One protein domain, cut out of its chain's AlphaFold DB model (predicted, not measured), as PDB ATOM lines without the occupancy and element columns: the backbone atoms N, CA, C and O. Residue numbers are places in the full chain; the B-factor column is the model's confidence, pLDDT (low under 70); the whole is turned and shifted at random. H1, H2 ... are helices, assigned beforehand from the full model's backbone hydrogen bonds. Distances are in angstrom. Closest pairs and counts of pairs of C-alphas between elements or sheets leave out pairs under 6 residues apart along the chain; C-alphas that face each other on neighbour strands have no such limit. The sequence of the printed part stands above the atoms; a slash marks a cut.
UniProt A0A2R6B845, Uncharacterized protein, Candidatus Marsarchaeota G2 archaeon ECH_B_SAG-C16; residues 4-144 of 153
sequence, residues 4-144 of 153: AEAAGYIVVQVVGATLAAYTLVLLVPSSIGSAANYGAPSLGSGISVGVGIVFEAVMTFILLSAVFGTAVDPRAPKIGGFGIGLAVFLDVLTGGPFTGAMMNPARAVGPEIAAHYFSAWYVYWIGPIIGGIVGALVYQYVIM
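Overview. This is residues 4 to 144 of the 153 residues of an uncharacterized protein of Candidatus Marsarchaeota G2 archaeon ECH_B_SAG-C16 (UniProt A0A2R6B845). Two groups of three helices make one compact body: H1, H2 and H5 form an up-and-down bundle, and H3 packs between H4 and H6. H6 meets H5 near its beginning, and residues 4 to 9 of H1 stick out. The 141 printed residues, all helix in class, hold six named helices, H1 to H6; the radius of gyration of the C-alphas is 15.7 A, the spans 49 by 32 by 28 A.

Arrangement. H1, residues 4 to 27, touches H5, residues 105 to 115; the closest C-alphas, Thr 18 and Gly 110, are 3.7 A apart. H2, residues 30 to 39, forms a hairpin with H1, closest at C-alphas 38 and 21, 6.4 A. H3, residues 49 to 72, touches H6, residues 123 to 144, at a steep tilt of 40 degrees; C-alphas 57 and 131, the closest, are 3.9 A apart. H4, residues 80 to 99, forms a hairpin with H3, closest at C-alphas 80 and 71, 4.4 A. Every O i to N i+4 pair is within hydrogen-bond range in H1 and H3, but 3 of 6 in H2, 14 of 16 in H4, 6 of 7 in H5 and 16 of 18 in H6.

Along the chain. H1, 34.6 A long, begins at C-alpha 4 (184.355, 231.872, 214.324); H6, 29.7 A, ends at C-alpha 144 (198.761, 251.300, 224.350).

Size, cuts and confidence. The printed part has no cut, and no printed residue is under 70 in pLDDT.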
ATOM      1  N   ALA A   4     184.352 233.316 214.555       88.19
ATOM      2  CA  ALA A   4     184.355 231.872 214.324       88.19
ATOM      3  C   ALA A   4     185.636 231.181 214.829       88.19
ATOM      4  O   ALA A   4     185.569 230.079 215.366       88.19
ATOM      5  N   GLU A   5     186.796 231.835 214.706       92.31
ATOM      6  CA  GLU A   5     188.064 231.314 215.232       92.31
ATOM      7  C   GLU A   5     188.023 231.295 216.761       92.31
ATOM      8  O   GLU A   5     188.327 230.273 217.368       92.31
ATOM      9  N   ALA A   6     187.562 232.389 217.380       90.38
ATOM     10  CA  ALA A   6     187.411 232.482 218.832       90.38
ATOM     11  C   ALA A   6     186.472 231.394 219.381       90.38
ATOM     12  O   ALA A   6     186.804 230.729 220.360       90.38
ATOM     13  N   ALA A   7     185.336 231.167 218.716       92.19
ATOM     14  CA  ALA A   7     184.415 230.090 219.067       92.19
ATOM     15  C   ALA A   7     185.086 228.708 218.964       92.19
ATOM     16  O   ALA A   7     184.956 227.895 219.877       92.19
ATOM     17  N   GLY A   8     185.859 228.467 217.899       96.19
ATOM     18  CA  GLY A   8     186.651 227.245 217.747       96.19
ATOM     19  C   GLY A   8     187.650 227.041 218.892       96.19
ATOM     20  O   GLY A   8     187.706 225.953 219.466       96.19
ATOM     21  N   TYR A   9     188.377 228.092 219.286       95.38
ATOM     22  CA  TYR A   9     189.291 228.042 220.434       95.38
ATOM     23  C   TYR A   9     188.566 227.699 221.738       95.38
ATOM     24  O   TYR A   9     189.051 226.848 222.479       95.38
ATOM     25  N   ILE A  10     187.409 228.310 222.008       95.44
ATOM     26  CA  ILE A  10     186.621 228.035 223.220       95.44
ATOM     27  C   ILE A  10     186.204 226.562 223.268       95.44
ATOM     28  O   ILE A  10     186.397 225.907 224.291       95.44
ATOM     29  N   VAL A  11     185.689 226.018 222.159       96.88
ATOM     30  CA  VAL A  11     185.283 224.606 222.087       96.88
ATOM     31  C   VAL A  11     186.465 223.685 222.379       96.88
ATOM     32  O   VAL A  11     186.361 222.806 223.235       96.88
ATOM     33  N   VAL A  12     187.606 223.904 221.722       97.94
ATOM     34  CA  VAL A  12     188.797 223.068 221.924       97.94
ATOM     35  C   VAL A  12     189.331 223.184 223.356       97.94
ATOM     36  O   VAL A  12     189.728 222.174 223.932       97.94
ATOM     37  N   GLN A  13     189.299 224.375 223.962       97.94
ATOM     38  CA  GLN A  13     189.707 224.569 225.357       97.94
ATOM     39  C   GLN A  13     188.805 223.804 226.331       97.94
ATOM     40  O   GLN A  13     189.317 223.124 227.219       97.94
ATOM     41  N   VAL A  14     187.481 223.869 226.155       98.06
ATOM     42  CA  VAL A  14     186.521 223.144 227.005       98.06
ATOM     43  C   VAL A  14     186.690 221.633 226.853       98.06
ATOM     44  O   VAL A  14     186.755 220.919 227.856       98.06
ATOM     45  N   VAL A  15     186.824 221.136 225.619       98.25
ATOM     46  CA  VAL A  15     187.075 219.709 225.355       98.25
ATOM     47  C   VAL A  15     188.389 219.269 226.000       98.25
ATOM     48  O   VAL A  15     188.407 218.284 226.735       98.25
ATOM     49  N   GLY A  16     189.474 220.017 225.789       98.56
ATOM     50  CA  GLY A  16     190.782 219.712 226.366       98.56
ATOM     51  C   GLY A  16     190.767 219.689 227.896       98.56
ATOM     52  O   GLY A  16     191.261 218.735 228.493       98.56
ATOM     53  N   ALA A  17     190.148 220.687 228.535       98.19
ATOM     54  CA  ALA A  17     190.025 220.745 229.992       98.19
ATOM     55  C   ALA A  17     189.193 219.579 230.551       98.19
ATOM     56  O   ALA A  17     189.552 218.994 231.573       98.19
ATOM     57  N   THR A  18     188.118 219.198 229.857       98.38
ATOM     58  CA  THR A  18     187.273 218.056 230.240       98.38
ATOM     59  C   THR A  18     188.038 216.736 230.123       98.38
ATOM     60  O   THR A  18     188.025 215.929 231.051       98.38
ATOM     61  N   LEU A  19     188.766 216.522 229.022       98.50
ATOM     62  CA  LEU A  19     189.601 215.328 228.837       98.50
ATOM     63  C   LEU A  19     190.730 215.249 229.874       98.50
ATOM     64  O   LEU A  19     191.002 214.170 230.402       98.50
ATOM     65  N   ALA A  20     191.357 216.381 230.208       98.19
ATOM     66  CA  ALA A  20     192.367 216.445 231.262       98.19
ATOM     67  C   ALA A  20     191.779 216.056 232.629       98.19
ATOM     68  O   ALA A  20     192.382 215.268 233.357       98.19
ATOM     69  N   ALA A  21     190.575 216.532 232.952       97.88
ATOM     70  CA  ALA A  21     189.900 216.175 234.194       97.88
ATOM     71  C   ALA A  21     189.508 214.688 234.251       97.88
ATOM     72  O   ALA A  21     189.788 214.026 235.248       97.88
ATOM     73  N   TYR A  22     188.956 214.113 233.177       98.31
ATOM     74  CA  TYR A  22     188.693 212.667 233.125       98.31
ATOM     75  C   TYR A  22     189.974 211.832 233.193       98.31
ATOM     76  O   TYR A  22     189.973 210.750 233.775       98.31
ATOM     77  N   THR A  23     191.089 212.341 232.668       98.31
ATOM     78  CA  THR A  23     192.395 211.697 232.855       98.31
ATOM     79  C   THR A  23     192.759 211.631 234.342       98.31
ATOM     80  O   THR A  23     193.212 210.585 234.804       98.31
ATOM     81  N   LEU A  24     192.491 212.683 235.128       97.38
ATOM     82  CA  LEU A  24     192.666 212.631 236.586       97.38
ATOM     83  C   LEU A  24     191.718 211.620 237.243       97.38
ATOM     84  O   LEU A  24     192.156 210.889 238.127       97.38
ATOM     85  N   VAL A  25     190.463 211.529 236.796       97.06
ATOM     86  CA  VAL A  25     189.502 210.521 237.290       97.06
ATOM     87  C   VAL A  25     190.012 209.095 237.074       97.06
ATOM     88  O   VAL A  25     189.842 208.248 237.948       97.06
ATOM     89  N   LEU A  26     190.662 208.830 235.940       97.81
ATOM     90  CA  LEU A  26     191.197 207.508 235.606       97.81
ATOM     91  C   LEU A  26     192.506 207.178 236.334       97.81
ATOM     92  O   LEU A  26     192.734 206.019 236.676       97.81
ATOM     93  N   LEU A  27     193.386 208.165 236.528       97.75
ATOM     94  CA  LEU A  27     194.739 207.938 237.049       97.75
ATOM     95  C   LEU A  27     194.854 208.098 238.568       97.75
ATOM     96  O   LEU A  27     195.723 207.479 239.182       97.75
ATOM     97  N   VAL A  28     194.027 208.948 239.179       97.19
ATOM     98  CA  VAL A  28     194.128 209.276 240.605       97.19
ATOM     99  C   VAL A  28     193.185 208.377 241.408       97.19
ATOM    100  O   VAL A  28     191.994 208.321 241.096       97.19
ATOM    101  N   PRO A  29     193.665 207.713 242.482       97.31
ATOM    102  CA  PRO A  29     192.803 206.953 243.380       97.31
ATOM    103  C   PRO A  29     191.602 207.781 243.846       97.31
ATOM    104  O   PRO A  29     191.752 208.939 244.245       97.31
ATOM    105  N   SER A  30     190.411 207.180 243.831       95.12
ATOM    106  CA  SER A  30     189.152 207.889 244.092       95.12
ATOM    107  C   SER A  30     189.115 208.587 245.452       95.12
ATOM    108  O   SER A  30     188.564 209.680 245.550       95.12
ATOM    109  N   SER A  31     189.763 208.029 246.478       93.94
ATOM    110  CA  SER A  31     189.877 208.643 247.810       93.94
ATOM    111  C   SER A  31     190.629 209.979 247.812       93.94
ATOM    112  O   SER A  31     190.331 210.836 248.638       93.94
ATOM    113  N   ILE A  32     191.577 210.172 246.891       94.75
ATOM    114  CA  ILE A  32     192.367 211.405 246.758       94.75
ATOM    115  C   ILE A  32     191.681 212.356 245.777       94.75
ATOM    116  O   ILE A  32     191.520 213.541 246.059       94.75
ATOM    117  N   GLY A  33     191.257 211.832 244.626       95.31
ATOM    118  CA  GLY A  33     190.672 212.637 243.559       95.31
ATOM    119  C   GLY A  33     189.345 213.284 243.958       95.31
ATOM    120  O   GLY A  33     189.172 214.487 243.765       95.31
ATOM    121  N   SER A  34     188.446 212.522 244.590       94.50
ATOM    122  CA  SER A  34     187.155 213.049 245.058       94.50
ATOM    123  C   SER A  34     187.306 214.085 246.173       94.50
ATOM    124  O   SER A  34     186.567 215.061 246.188       94.50
ATOM    125  N   ALA A  35     188.309 213.945 247.049       94.00
ATOM    126  CA  ALA A  35     188.579 214.919 248.108       94.00
ATOM    127  C   ALA A  35     188.960 216.308 247.561       94.00
ATOM    128  O   ALA A  35     188.698 217.317 248.208       94.00
ATOM    129  N   ALA A  36     189.550 216.363 246.363       93.12
ATOM    130  CA  ALA A  36     189.877 217.602 245.659       93.12
ATOM    131  C   ALA A  36     188.874 217.947 244.539       93.12
ATOM    132  O   ALA A  36     189.167 218.810 243.709       93.12
ATOM    133  N   ASN A  37     187.738 217.240 244.453       95.62
ATOM    134  CA  ASN A  37     186.777 217.315 243.346       95.62
ATOM    135  C   ASN A  37     187.439 217.251 241.956       95.62
ATOM    136  O   ASN A  37     187.014 217.935 241.030       95.62
ATOM    137  N   TYR A  38     188.539 216.503 241.817       96.56
ATOM    138  CA  TYR A  38     189.348 216.431 240.592       96.56
ATOM    139  C   TYR A  38     189.752 217.804 240.012       96.56
ATOM    140  O   TYR A  38     189.989 217.942 238.812       96.56
ATOM    141  N   GLY A  39     189.855 218.824 240.870       95.25
ATOM    142  CA  GLY A  39     190.203 220.193 240.493       95.25
ATOM    143  C   GLY A  39     189.016 221.091 240.135       95.25
ATOM    144  O   GLY A  39     189.261 222.201 239.645       95.25
ATOM    145  N   ALA A  40     187.774 220.643 240.362       97.56
ATOM    146  CA  ALA A  40     186.581 221.474 240.235       97.56
ATOM    147  C   ALA A  40     186.576 222.573 241.308       97.56
ATOM    148  O   ALA A  40     186.841 222.288 242.482       97.56
ATOM    149  N   PRO A  41     186.313 223.830 240.923       97.00
ATOM    150  CA  PRO A  41     186.308 224.929 241.865       97.00
ATOM    151  C   PRO A  41     185.166 224.854 242.880       97.00
ATOM    152  O   PRO A  41     184.105 224.279 242.645       97.00
ATOM    153  N   SER A  42     185.378 225.530 244.005       96.81
ATOM    154  CA  SER A  42     184.319 225.916 244.934       96.81
ATOM    155  C   SER A  42     184.715 227.201 245.653       96.81
ATOM    156  O   SER A  42     185.899 227.543 245.734       96.81
ATOM    157  N   LEU A  43     183.723 227.925 246.168       98.00
ATOM    158  CA  LEU A  43     183.985 229.061 247.043       98.00
ATOM    159  C   LEU A  43     184.515 228.563 248.390       98.00
ATOM    160  O   LEU A  43     183.990 227.608 248.966       98.00
ATOM    161  N   GLY A  44     185.533 229.251 248.901       96.19
ATOM    162  CA  GLY A  44     186.047 229.044 250.246       96.19
ATOM    163  C   GLY A  44     184.978 229.325 251.306       96.19
ATOM    164  O   GLY A  44     184.015 230.063 251.082       96.19
ATOM    165  N   SER A  45     185.149 228.738 252.490       95.50
ATOM    166  CA  SER A  45     184.197 228.907 253.593       95.50
ATOM    167  C   SER A  45     183.999 230.387 253.941       95.50
ATOM    168  O   SER A  45     184.963 231.121 254.146       95.50
ATOM    169  N   GLY A  46     182.740 230.828 253.998       95.56
ATOM    170  CA  GLY A  46     182.375 232.218 254.295       95.56
ATOM    171  C   GLY A  46     182.528 233.199 253.127       95.56
ATOM    172  O   GLY A  46     182.167 234.368 253.277       95.56
ATOM    173  N   ILE A  47     183.007 232.759 251.959       97.88
ATOM    174  CA  ILE A  47     183.091 233.607 250.767       97.88
ATOM    175  C   ILE A  47     181.723 233.681 250.092       97.88
ATOM    176  O   ILE A  47     181.151 232.680 249.664       97.88
ATOM    177  N   SER A  48     181.189 234.898 249.991       98.12
ATOM    178  CA  SER A  48     179.952 235.138 249.250       98.12
ATOM    179  C   SER A  48     180.188 235.074 247.742       98.12
ATOM    180  O   SER A  48     181.278 235.348 247.245       98.12
ATOM    181  N   VAL A  49     179.120 234.797 246.999       98.38
ATOM    182  CA  VAL A  49     179.107 234.792 245.530       98.38
ATOM    183  C   VAL A  49     179.661 236.088 244.933       98.38
ATOM    184  O   VAL A  49     180.504 236.044 244.042       98.38
ATOM    185  N   GLY A  50     179.212 237.245 245.431       98.31
ATOM    186  CA  GLY A  50     179.658 238.545 244.920       98.31
ATOM    187  C   GLY A  50     181.151 238.774 245.152       98.31
ATOM    188  O   GLY A  50     181.849 239.233 244.252       98.31
ATOM    189  N   VAL A  51     181.656 238.382 246.325       98.25
ATOM    190  CA  VAL A  51     183.092 238.441 246.631       98.25
ATOM    191  C   VAL A  51     183.875 237.492 245.721       98.25
ATOM    192  O   VAL A  51     184.893 237.898 245.168       98.25
ATOM    193  N   GLY A  52     183.378 236.275 245.488       98.44
ATOM    194  CA  GLY A  52     183.993 235.325 244.561       98.44
ATOM    195  C   GLY A  52     184.103 235.862 243.130       98.44
ATOM    196  O   GLY A  52     185.158 235.739 242.513       98.44
ATOM    197  N   ILE A  53     183.054 236.525 242.627       98.81
ATOM    198  CA  ILE A  53     183.072 237.173 241.302       98.81
ATOM    199  C   ILE A  53     184.159 238.248 241.239       98.81
ATOM    200  O   ILE A  53     184.879 238.320 240.247       98.81
ATOM    201  N   VAL A  54     184.294 239.066 242.289       98.50
ATOM    202  CA  VAL A  54     185.330 240.109 242.354       98.50
ATOM    203  C   VAL A  54     186.729 239.497 242.369       98.50
ATOM    204  O   VAL A  54     187.581 239.954 241.613       98.50
ATOM    205  N   PHE A  55     186.962 238.451 243.167       98.38
ATOM    206  CA  PHE A  55     188.246 237.743 243.185       98.38
ATOM    207  C   PHE A  55     188.617 237.216 241.797       98.38
ATOM    208  O   PHE A  55     189.690 237.531 241.287       98.38
ATOM    209  N   GLU A  56     187.719 236.459 241.166       98.69
ATOM    210  CA  GLU A  56     187.959 235.898 239.834       98.69
ATOM    211  C   GLU A  56     188.140 236.993 238.771       98.69
ATOM    212  O   GLU A  56     189.012 236.874 237.916       98.69
ATOM    213  N   ALA A  57     187.393 238.099 238.848       98.81
ATOM    214  CA  ALA A  57     187.573 239.225 237.934       98.81
ATOM    215  C   ALA A  57     188.938 239.909 238.096       98.81
ATOM    216  O   ALA A  57     189.587 240.217 237.096       98.81
ATOM    217  N   VAL A  58     189.393 240.141 239.330       98.62
ATOM    218  CA  VAL A  58     190.695 240.774 239.595       98.62
ATOM    219  C   VAL A  58     191.845 239.877 239.141       98.62
ATOM    220  O   VAL A  58     192.738 240.356 238.447       98.62
ATOM    221  N   MET A  59     191.806 238.581 239.460       98.75
ATOM    222  CA  MET A  59     192.842 237.641 239.016       98.75
ATOM    223  C   MET A  59     192.864 237.518 237.490       98.75
ATOM    224  O   MET A  59     193.912 237.661 236.869       98.75
ATOM    225  N   THR A  60     191.707 237.372 236.836       98.69
ATOM    226  CA  THR A  60     191.682 237.347 235.367       98.69
ATOM    227  C   THR A  60     192.173 238.664 234.765       98.69
ATOM    228  O   THR A  60     192.872 238.644 233.756       98.69
ATOM    229  N   PHE A  61     191.882 239.813 235.377       98.31
ATOM    230  CA  PHE A  61     192.455 241.090 234.946       98.31
ATOM    231  C   PHE A  61     193.993 241.093 235.019       98.31
ATOM    232  O   PHE A  61     194.648 241.534 234.067       98.31
ATOM    233  N   ILE A  62     194.577 240.583 236.109       98.06
ATOM    234  CA  ILE A  62     196.034 240.463 236.285       98.06
ATOM    235  C   ILE A  62     196.615 239.524 235.223       98.06
ATOM    236  O   ILE A  62     197.550 239.904 234.509       98.06
ATOM    237  N   LEU A  63     196.012 238.347 235.048       98.31
ATOM    238  CA  LEU A  63     196.392 237.380 234.026       98.31
ATOM    239  C   LEU A  63     196.385 238.001 232.624       98.31
ATOM    240  O   LEU A  63     197.371 237.890 231.894       98.31
ATOM    241  N   LEU A  64     195.303 238.678 232.234       97.44
ATOM    242  CA  LEU A  64     195.204 239.281 230.905       97.44
ATOM    243  C   LEU A  64     196.175 240.452 230.740       97.44
ATOM    244  O   LEU A  64     196.752 240.602 229.666       97.44
ATOM    245  N   SER A  65     196.437 241.223 231.794       95.31
ATOM    246  CA  SER A  65     197.480 242.256 231.773       95.31
ATOM    247  C   SER A  65     198.863 241.652 231.513       95.31
ATOM    248  O   SER A  65     199.619 242.188 230.700       95.31
ATOM    249  N   ALA A  66     199.178 240.504 232.124       96.38
ATOM    250  CA  ALA A  66     200.414 239.774 231.848       96.38
ATOM    251  C   ALA A  66     200.449 239.233 230.409       96.38
ATOM    252  O   ALA A  66     201.467 239.384 229.734       96.38
ATOM    253  N   VAL A  67     199.345 238.665 229.907       96.19
ATOM    254  CA  VAL A  67     199.226 238.211 228.507       96.19
ATOM    255  C   VAL A  67     199.510 239.360 227.544       96.19
ATOM    256  O   VAL A  67     200.356 239.229 226.654       96.19
ATOM    257  N   PHE A  68     198.857 240.505 227.733       94.44
ATOM    258  CA  PHE A  68     199.067 241.652 226.863       94.44
ATOM    259  C   PHE A  68     200.494 242.190 226.969       94.44
ATOM    260  O   PHE A  68     201.161 242.325 225.946       94.44
ATOM    261  N   GLY A  69     200.994 242.390 228.188       93.38
ATOM    262  CA  GLY A  69     202.303 242.989 228.456       93.38
ATOM    263  C   GLY A  69     203.521 242.117 228.194       93.38
ATOM    264  O   GLY A  69     204.637 242.611 228.326       93.38
ATOM    265  N   THR A  70     203.346 240.841 227.844       95.12
ATOM    266  CA  THR A  70     204.478 239.922 227.614       95.12
ATOM    267  C   THR A  70     204.358 239.054 226.363       95.12
ATOM    268  O   THR A  70     205.364 238.494 225.920       95.12
ATOM    269  N   ALA A  71     203.158 238.919 225.783       93.19
ATOM    270  CA  ALA A  71     202.923 238.044 224.633       93.19
ATOM    271  C   ALA A  71     202.222 238.723 223.446       93.19
ATOM    272  O   ALA A  71     202.424 238.281 222.317       93.19
ATOM    273  N   VAL A  72     201.404 239.757 223.674       92.75
ATOM    274  CA  VAL A  72     200.620 240.398 222.599       92.75
ATOM    275  C   VAL A  72     201.206 241.738 222.174       92.75
ATOM    276  O   VAL A  72     201.264 242.016 220.979       92.75
ATOM    277  N   ASP A  73     201.614 242.575 223.128       91.44
ATOM    278  CA  ASP A  73     202.162 243.895 222.836       91.44
ATOM    279  C   ASP A  73     203.486 243.755 222.059       91.44
ATOM    280  O   ASP A  73     204.435 243.164 222.578       91.44
ATOM    281  N   PRO A  74     203.601 244.307 220.836       87.81
ATOM    282  CA  PRO A  74     204.827 244.220 220.040       87.81
ATOM    283  C   PRO A  74     206.051 244.861 220.708       87.81
ATOM    284  O   PRO A  74     207.183 244.568 220.320       87.81
ATOM    285  N   ARG A  75     205.829 245.746 221.689       87.19
ATOM    286  CA  ARG A  75     206.873 246.432 222.463       87.19
ATOM    287  C   ARG A  75     207.415 245.565 223.599       87.19
ATOM    288  O   ARG A  75     208.469 245.873 224.153       87.19
ATOM    289  N   ALA A  76     206.685 244.520 223.982       88.56
ATOM    290  CA  ALA A  76     207.013 243.712 225.139       88.56
ATOM    291  C   ALA A  76     208.235 242.808 224.901       88.56
ATOM    292  O   ALA A  76     208.441 242.297 223.793       88.56
ATOM    293  N   PRO A  77     209.032 242.527 225.950       86.62
ATOM    294  CA  PRO A  77     210.024 241.463 225.890       86.62
ATOM    295  C   PRO A  77     209.338 240.118 225.613       86.62
ATOM    296  O   PRO A  77     208.260 239.840 226.135       86.62
ATOM    297  N   LYS A  78     209.988 239.246 224.828       86.19
ATOM    298  CA  LYS A  78     209.463 237.925 224.421       86.19
ATOM    299  C   LYS A  78     209.526 236.888 225.551       86.19
ATOM    300  O   LYS A  78     210.099 235.812 225.393       86.19
ATOM    301  N   ILE A  79     208.947 237.221 226.697       94.12
ATOM    302  CA  ILE A  79     208.925 236.413 227.923       94.12
ATOM    303  C   ILE A  79     207.512 235.925 228.264       94.12
ATOM    304  O   ILE A  79     207.253 235.571 229.410       94.12
ATOM    305  N   GLY A  80     206.610 235.880 227.276       93.62
ATOM    306  CA  GLY A  80     205.196 235.524 227.436       93.62
ATOM    307  C   GLY A  80     204.943 234.322 228.342       93.62
ATOM    308  O   GLY A  80     204.207 234.427 229.317       93.62
ATOM    309  N   GLY A  81     205.613 233.197 228.083       94.50
ATOM    310  CA  GLY A  81     205.452 231.990 228.900       94.50
ATOM    311  C   GLY A  81     205.812 232.196 230.376       94.50
ATOM    312  O   GLY A  81     205.087 231.731 231.251       94.50
ATOM    313  N   PHE A  82     206.888 232.933 230.660       96.19
ATOM    314  CA  PHE A  82     207.310 233.222 232.033       96.19
ATOM    315  C   PHE A  82     206.385 234.236 232.712       96.19
ATOM    316  O   PHE A  82     205.943 233.999 233.831       96.19
ATOM    317  N   GLY A  83     206.051 235.339 232.034       96.62
ATOM    318  CA  GLY A  83     205.198 236.391 232.593       96.62
ATOM    319  C   GLY A  83     203.780 235.910 232.891       96.62
ATOM    320  O   GLY A  83     203.274 236.121 233.991       96.62
ATOM    321  N   ILE A  84     203.166 235.200 231.942       97.94
ATOM    322  CA  ILE A  84     201.829 234.615 232.110       97.94
ATOM    323  C   ILE A  84     201.858 233.539 233.204       97.94
ATOM    324  O   ILE A  84     200.987 233.525 234.070       97.94
ATOM    325  N   GLY A  85     202.874 232.668 233.208       97.88
ATOM    326  CA  GLY A  85     203.017 231.626 234.225       97.88
ATOM    327  C   GLY A  85     203.186 232.186 235.638       97.88
ATOM    328  O   GLY A  85     202.573 231.677 236.574       97.88
ATOM    329  N   LEU A  86     203.963 233.262 235.795       97.88
ATOM    330  CA  LEU A  86     204.150 233.931 237.081       97.88
ATOM    331  C   LEU A  86     202.861 234.597 237.574       97.88
ATOM    332  O   LEU A  86     202.561 234.502 238.761       97.88
ATOM    333  N   ALA A  87     202.084 235.221 236.682       98.12
ATOM    334  CA  ALA A  87     200.781 235.786 237.035       98.12
ATOM    335  C   ALA A  87     199.831 234.699 237.562       98.12
ATOM    336  O   ALA A  87     199.371 234.797 238.696       98.12
ATOM    337  N   VAL A  88     199.654 233.606 236.805       98.31
ATOM    338  CA  VAL A  88     198.843 232.451 237.236       98.31
ATOM    339  C   VAL A  88     199.324 231.905 238.581       98.31
ATOM    340  O   VAL A  88     198.512 231.603 239.449       98.31
ATOM    341  N   PHE A  89     200.638 231.774 238.774       98.31
ATOM    342  CA  PHE A  89     201.211 231.272 240.024       98.31
ATOM    343  C   PHE A  89     200.863 232.161 241.225       98.31
ATOM    344  O   PHE A  89     200.419 231.654 242.255       98.31
ATOM    345  N   LEU A  90     201.040 233.478 241.096       98.38
ATOM    346  CA  LEU A  90     200.723 234.433 242.160       98.38
ATOM    347  C   LEU A  90     199.218 234.489 242.445       98.38
ATOM    348  O   LEU A  90     198.821 234.507 243.613       98.38
ATOM    349  N   ASP A  91     198.385 234.448 241.408       98.38
ATOM    350  CA  ASP A  91     196.930 234.405 241.549       98.38
ATOM    351  C   ASP A  91     196.481 233.131 242.274       98.38
ATOM    352  O   ASP A  91     195.667 233.188 243.191       98.38
ATOM    353  N   VAL A  92     197.068 231.972 241.963       98.00
ATOM    354  CA  VAL A  92     196.766 230.720 242.677       98.00
ATOM    355  C   VAL A  92     197.217 230.769 244.140       98.00
ATOM    356  O   VAL A  92     196.470 230.328 245.013       98.00
ATOM    357  N   LEU A  93     198.398 231.322 244.440       97.88
ATOM    358  CA  LEU A  93     198.865 231.464 245.826       97.88
ATOM    359  C   LEU A  93     197.969 232.383 246.664       97.88
ATOM    360  O   LEU A  93     197.806 232.154 247.862       97.88
ATOM    361  N   THR A  94     197.415 233.427 246.050       96.00
ATOM    362  CA  THR A  94     196.651 234.463 246.755       96.00
ATOM    363  C   THR A  94     195.150 234.185 246.759       96.00
ATOM    364  O   THR A  94     194.520 234.231 247.813       96.00
ATOM    365  N   GLY A  95     194.570 233.879 245.601       96.81
ATOM    366  CA  GLY A  95     193.142 233.648 245.400       96.81
ATOM    367  C   GLY A  95     192.694 232.196 245.533       96.81
ATOM    368  O   GLY A  95     191.506 231.938 245.749       96.81
ATOM    369  N   GLY A  96     193.625 231.240 245.451       96.56
ATOM    370  CA  GLY A  96     193.336 229.805 245.533       96.56
ATOM    371  C   GLY A  96     192.482 229.417 246.746       96.56
ATOM    372  O   GLY A  96     191.452 228.771 246.555       96.56
ATOM    373  N   PRO A  97     192.816 229.857 247.976       96.00
ATOM    374  CA  PRO A  97     192.010 229.564 249.165       96.00
ATOM    375  C   PRO A  97     190.584 230.142 249.150       96.00
ATOM    376  O   PRO A  97     189.731 229.665 249.897       96.00
ATOM    377  N   PHE A  98     190.315 231.172 248.340       97.31
ATOM    378  CA  PHE A  98     189.031 231.881 248.333       97.31
ATOM    379  C   PHE A  98     188.076 231.388 247.248       97.31
ATOM    380  O   PHE A  98     186.876 231.285 247.500       97.31
ATOM    381  N   THR A  99     188.577 231.091 246.049       97.56
ATOM    382  CA  THR A  99     187.734 230.695 244.904       97.56
ATOM    383  C   THR A  99     188.271 229.494 244.130       97.56
ATOM    384  O   THR A  99     187.583 228.979 243.251       97.56
ATOM    385  N   GLY A 100     189.493 229.045 244.428       95.56
ATOM    386  CA  GLY A 100     190.236 228.080 243.619       95.56
ATOM    387  C   GLY A 100     191.036 228.704 242.469       95.56
ATOM    388  O   GLY A 100     191.698 227.952 241.753       95.56
ATOM    389  N   ALA A 101     191.002 230.038 242.314       97.50
ATOM    390  CA  ALA A 101     191.745 230.810 241.311       97.50
ATOM    391  C   ALA A 101     191.627 230.220 239.898       97.50
ATOM    392  O   ALA A 101     192.588 229.699 239.323       97.50
ATOM    393  N   MET A 102     190.415 230.249 239.347       96.62
ATOM    394  CA  MET A 102     190.142 229.581 238.075       96.62
ATOM    395  C   MET A 102     190.607 230.415 236.893       96.62
ATOM    396  O   MET A 102     191.241 229.879 235.982       96.62
ATOM    397  N   MET A 103     190.273 231.707 236.900       98.19
ATOM    398  CA  MET A 103     190.608 232.732 235.907       98.19
ATOM    399  C   MET A 103     190.165 232.447 234.461       98.19
ATOM    400  O   MET A 103     190.307 233.302 233.585       98.19
ATOM    401  N   ASN A 104     189.659 231.243 234.199       97.81
ATOM    402  CA  ASN A 104     189.388 230.666 232.897       97.81
ATOM    403  C   ASN A 104     188.157 229.741 233.010       97.81
ATOM    404  O   ASN A 104     188.241 228.691 233.658       97.81
ATOM    405  N   PRO A 105     187.043 230.069 232.330       97.94
ATOM    406  CA  PRO A 105     185.822 229.265 232.381       97.94
ATOM    407  C   PRO A 105     186.002 227.820 231.892       97.94
ATOM    408  O   PRO A 105     185.406 226.904 232.452       97.94
ATOM    409  N   ALA A 106     186.857 227.580 230.891       97.88
ATOM    410  CA  ALA A 106     187.133 226.231 230.396       97.88
ATOM    411  C   ALA A 106     187.841 225.371 231.460       97.88
ATOM    412  O   ALA A 106     187.511 224.198 231.642       97.88
ATOM    413  N   ARG A 107     188.780 225.974 232.205       97.44
ATOM    414  CA  ARG A 107     189.510 225.333 233.314       97.44
ATOM    415  C   ARG A 107     188.619 225.056 234.530       97.44
ATOM    416  O   ARG A 107     188.949 224.161 235.307       97.44
ATOM    417  N   ALA A 108     187.529 225.805 234.696       97.75
ATOM    418  CA  ALA A 108     186.503 225.529 235.697       97.75
ATOM    419  C   ALA A 108     185.582 224.385 235.243       97.75
ATOM    420  O   ALA A 108     185.516 223.352 235.906       97.75
ATOM    421  N   VAL A 109     184.951 224.520 234.071       98.06
ATOM    422  CA  VAL A 109     183.873 223.615 233.638       98.06
ATOM    423  C   VAL A 109     184.337 222.183 233.362       98.06
ATOM    424  O   VAL A 109     183.590 221.241 233.614       98.06
ATOM    425  N   GLY A 110     185.563 221.982 232.865       97.94
ATOM    426  CA  GLY A 110     186.071 220.639 232.560       97.94
ATOM    427  C   GLY A 110     186.083 219.717 233.789       97.94
ATOM    428  O   GLY A 110     185.453 218.656 233.762       97.94
ATOM    429  N   PRO A 111     186.748 220.123 234.885       97.88
ATOM    430  CA  PRO A 111     186.664 219.433 236.168       97.88
ATOM    431  C   PRO A 111     185.261 219.359 236.779       97.88
ATOM    432  O   PRO A 111     184.920 218.310 237.316       97.88
ATOM    433  N   GLU A 112     184.425 220.402 236.672       97.88
ATOM    434  CA  GLU A 112     183.033 220.352 237.169       97.88
ATOM    435  C   GLU A 112     182.225 219.231 236.492       97.88
ATOM    436  O   GLU A 112     181.513 218.478 237.163       97.88
ATOM    437  N   ILE A 113     182.387 219.068 235.172       98.19
ATOM    438  CA  ILE A 113     181.772 217.981 234.398       98.19
ATOM    439  C   ILE A 113     182.291 216.621 234.870       98.19
ATOM    440  O   ILE A 113     181.487 215.734 235.149       98.19
ATOM    441  N   ALA A 114     183.614 216.449 234.948       97.12
ATOM    442  CA  ALA A 114     184.221 215.157 235.272       97.12
ATOM    443  C   ALA A 114     183.954 214.714 236.721       97.12
ATOM    444  O   ALA A 114     183.798 213.524 236.985       97.12
ATOM    445  N   ALA A 115     183.882 215.666 237.654       96.69
ATOM    446  CA  ALA A 115     183.594 215.412 239.062       96.69
ATOM    447  C   ALA A 115     182.091 215.381 239.384       96.69
ATOM    448  O   ALA A 115     181.725 215.074 240.518       96.69
ATOM    449  N   HIS A 116     181.222 215.720 238.421       96.19
ATOM    450  CA  HIS A 116     179.789 215.944 238.637       96.19
ATOM    451  C   HIS A 116     179.501 216.932 239.785       96.19
ATOM    452  O   HIS A 116     178.573 216.742 240.574       96.19
ATOM    453  N   TYR A 117     180.299 217.997 239.877       96.44
ATOM    454  CA  TYR A 117     180.271 218.952 240.982       96.44
ATOM    455  C   TYR A 117     180.215 220.388 240.448       96.44
ATOM    456  O   TYR A 117     181.194 220.880 239.902       96.44
ATOM    457  N   PHE A 118     179.071 221.061 240.619       96.12
ATOM    458  CA  PHE A 118     178.796 222.401 240.071       96.12
ATOM    459  C   PHE A 118     178.458 223.406 241.180       96.12
ATOM    460  O   PHE A 118     177.315 223.853 241.321       96.12
ATOM    461  N   SER A 119     179.445 223.758 241.999       94.31
ATOM    462  CA  SER A 119     179.260 224.710 243.099       94.31
ATOM    463  C   SER A 119     179.532 226.138 242.642       94.31
ATOM    464  O   SER A 119     180.635 226.449 242.213       94.31
ATOM    465  N   ALA A 120     178.524 227.014 242.732       95.44
ATOM    466  CA  ALA A 120     178.624 228.421 242.323       95.44
ATOM    467  C   ALA A 120     179.239 228.623 240.917       95.44
ATOM    468  O   ALA A 120     179.879 229.640 240.667       95.44
ATOM    469  N   TRP A 121     179.013 227.675 239.998       96.56
ATOM    470  CA  TRP A 121     179.685 227.571 238.693       96.56
ATOM    471  C   TRP A 121     179.709 228.891 237.906       96.56
ATOM    472  O   TRP A 121     180.710 229.257 237.301       96.56
ATOM    473  N   TYR A 122     178.627 229.667 237.971       97.25
ATOM    474  CA  TYR A 122     178.480 230.951 237.285       97.25
ATOM    475  C   TYR A 122     179.492 232.017 237.740       97.25
ATOM    476  O   TYR A 122     179.813 232.910 236.956       97.25
ATOM    477  N   VAL A 123     180.040 231.925 238.958       98.50
ATOM    478  CA  VAL A 123     181.125 232.801 239.440       98.50
ATOM    479  C   VAL A 123     182.339 232.704 238.516       98.50
ATOM    480  O   VAL A 123     182.898 233.726 238.118       98.50
ATOM    481  N   TYR A 124     182.675 231.482 238.099       98.25
ATOM    482  CA  TYR A 124     183.827 231.160 237.252       98.25
ATOM    483  C   TYR A 124     183.604 231.459 235.768       98.25
ATOM    484  O   TYR A 124     184.518 231.312 234.959       98.25
ATOM    485  N   TRP A 125     182.408 231.922 235.408       97.94
ATOM    486  CA  TRP A 125     182.112 232.496 234.099       97.94
ATOM    487  C   TRP A 125     182.082 234.019 234.175       97.94
ATOM    488  O   TRP A 125     182.801 234.693 233.442       97.94
ATOM    489  N   ILE A 126     181.275 234.561 235.090       98.56
ATOM    490  CA  ILE A 126     181.036 236.001 235.207       98.56
ATOM    491  C   ILE A 126     182.322 236.736 235.592       98.56
ATOM    492  O   ILE A 126     182.684 237.700 234.919       98.56
ATOM    493  N   GLY A 127     183.024 236.272 236.632       98.56
ATOM    494  CA  GLY A 127     184.262 236.895 237.103       98.56
ATOM    495  C   GLY A 127     185.311 236.980 235.993       98.56
ATOM    496  O   GLY A 127     185.676 238.092 235.603       98.56
ATOM    497  N   PRO A 128     185.722 235.848 235.393       98.56
ATOM    498  CA  PRO A 128     186.726 235.864 234.339       98.56
ATOM    499  C   PRO A 128     186.338 236.666 233.096       98.56
ATOM    500  O   PRO A 128     187.180 237.362 232.531       98.56
ATOM    501  N   ILE A 129     185.069 236.636 232.674       98.25
ATOM    502  CA  ILE A 129     184.618 237.445 231.531       98.25
ATOM    503  C   ILE A 129     184.755 238.939 231.844       98.25
ATOM    504  O   ILE A 129     185.301 239.682 231.025       98.25
ATOM    505  N   ILE A 130     184.317 239.382 233.028       98.56
ATOM    506  CA  ILE A 130     184.459 240.781 233.455       98.56
ATOM    507  C   ILE A 130     185.941 241.167 233.507       98.56
ATOM    508  O   ILE A 130     186.335 242.156 232.888       98.56
ATOM    509  N   GLY A 131     186.767 240.374 234.194       98.31
ATOM    510  CA  GLY A 131     188.203 240.626 234.327       98.31
ATOM    511  C   GLY A 131     188.921 240.693 232.984       98.31
ATOM    512  O   GLY A 131     189.720 241.599 232.745       98.31
ATOM    513  N   GLY A 132     188.583 239.782 232.069       97.56
ATOM    514  CA  GLY A 132     189.165 239.738 230.734       97.56
ATOM    515  C   GLY A 132     188.779 240.937 229.871       97.56
ATOM    516  O   GLY A 132     189.647 241.522 229.221       97.56
ATOM    517  N   ILE A 133     187.504 241.348 229.900       97.31
ATOM    518  CA  ILE A 133     187.034 242.549 229.194       97.31
ATOM    519  C   ILE A 133     187.738 243.790 229.747       97.31
ATOM    520  O   ILE A 133     188.306 244.563 228.977       97.31
ATOM    521  N   VAL A 134     187.745 243.971 231.071       97.44
ATOM    522  CA  VAL A 134     188.392 245.129 231.706       97.44
ATOM    523  C   VAL A 134     189.890 245.150 231.397       97.44
ATOM    524  O   VAL A 134     190.410 246.198 231.021       97.44
ATOM    525  N   GLY A 135     190.577 244.007 231.477       95.25
ATOM    526  CA  GLY A 135     192.004 243.894 231.162       95.25
ATOM    527  C   GLY A 135     192.317 244.293 229.723       95.25
ATOM    528  O   GLY A 135     193.226 245.086 229.486       95.25
ATOM    529  N   ALA A 136     191.515 243.816 228.766       93.94
ATOM    530  CA  ALA A 136     191.654 244.189 227.363       93.94
ATOM    531  C   ALA A 136     191.445 245.693 227.139       93.94
ATOM    532  O   ALA A 136     192.267 246.332 226.482       93.94
ATOM    533  N   LEU A 137     190.389 246.271 227.721       94.38
ATOM    534  CA  LEU A 137     190.082 247.695 227.581       94.38
ATOM    535  C   LEU A 137     191.170 248.577 228.207       94.38
ATOM    536  O   LEU A 137     191.649 249.510 227.564       94.38
ATOM    537  N   VAL A 138     191.599 248.278 229.435       93.62
ATOM    538  CA  VAL A 138     192.656 249.042 230.117       93.62
ATOM    539  C   VAL A 138     193.953 248.977 229.319       93.62
ATOM    540  O   VAL A 138     194.565 250.013 229.049       93.62
ATOM    541  N   TYR A 139     194.360 247.786 228.880       91.31
ATOM    542  CA  TYR A 139     195.607 247.649 228.142       91.31
ATOM    543  C   TYR A 139     195.543 248.375 226.788       91.31
ATOM    544  O   TYR A 139     196.468 249.103 226.424       91.31
ATOM    545  N   GLN A 140     194.432 248.248 226.065       89.62
ATOM    546  CA  GLN A 140     194.254 248.882 224.762       89.62
ATOM    547  C   GLN A 140     194.204 250.411 224.843       89.62
ATOM    548  O   GLN A 140     194.905 251.083 224.088       89.62
ATOM    549  N   TYR A 141     193.392 250.968 225.741       90.38
ATOM    550  CA  TYR A 141     193.102 252.404 225.741       90.38
ATOM    551  C   TYR A 141     194.004 253.217 226.667       90.38
ATOM    552  O   TYR A 141     194.263 254.380 226.377       90.38
ATOM    553  N   VAL A 142     194.511 252.624 227.750       88.69
ATOM    554  CA  VAL A 142     195.346 253.345 228.724       88.69
ATOM    555  C   VAL A 142     196.827 253.064 228.489       88.69
ATOM    556  O   VAL A 142     197.624 253.998 228.451       88.69
ATOM    557  N   ILE A 143     197.210 251.798 228.296       86.00
ATOM    558  CA  ILE A 143     198.628 251.401 228.205       86.00
ATOM    559  C   ILE A 143     199.171 251.527 226.772       86.00
ATOM    560  O   ILE A 143     200.294 251.993 226.562       86.00
ATOM    561  N   MET A 144     198.397 251.119 225.764       81.19
ATOM    562  CA  MET A 144     198.761 251.300 224.350       81.19
ATOM    563  C   MET A 144     198.268 252.639 223.782       81.19
ATOM    564  O   MET A 144     198.964 253.243 222.968       81.19
TER     565      MET A 144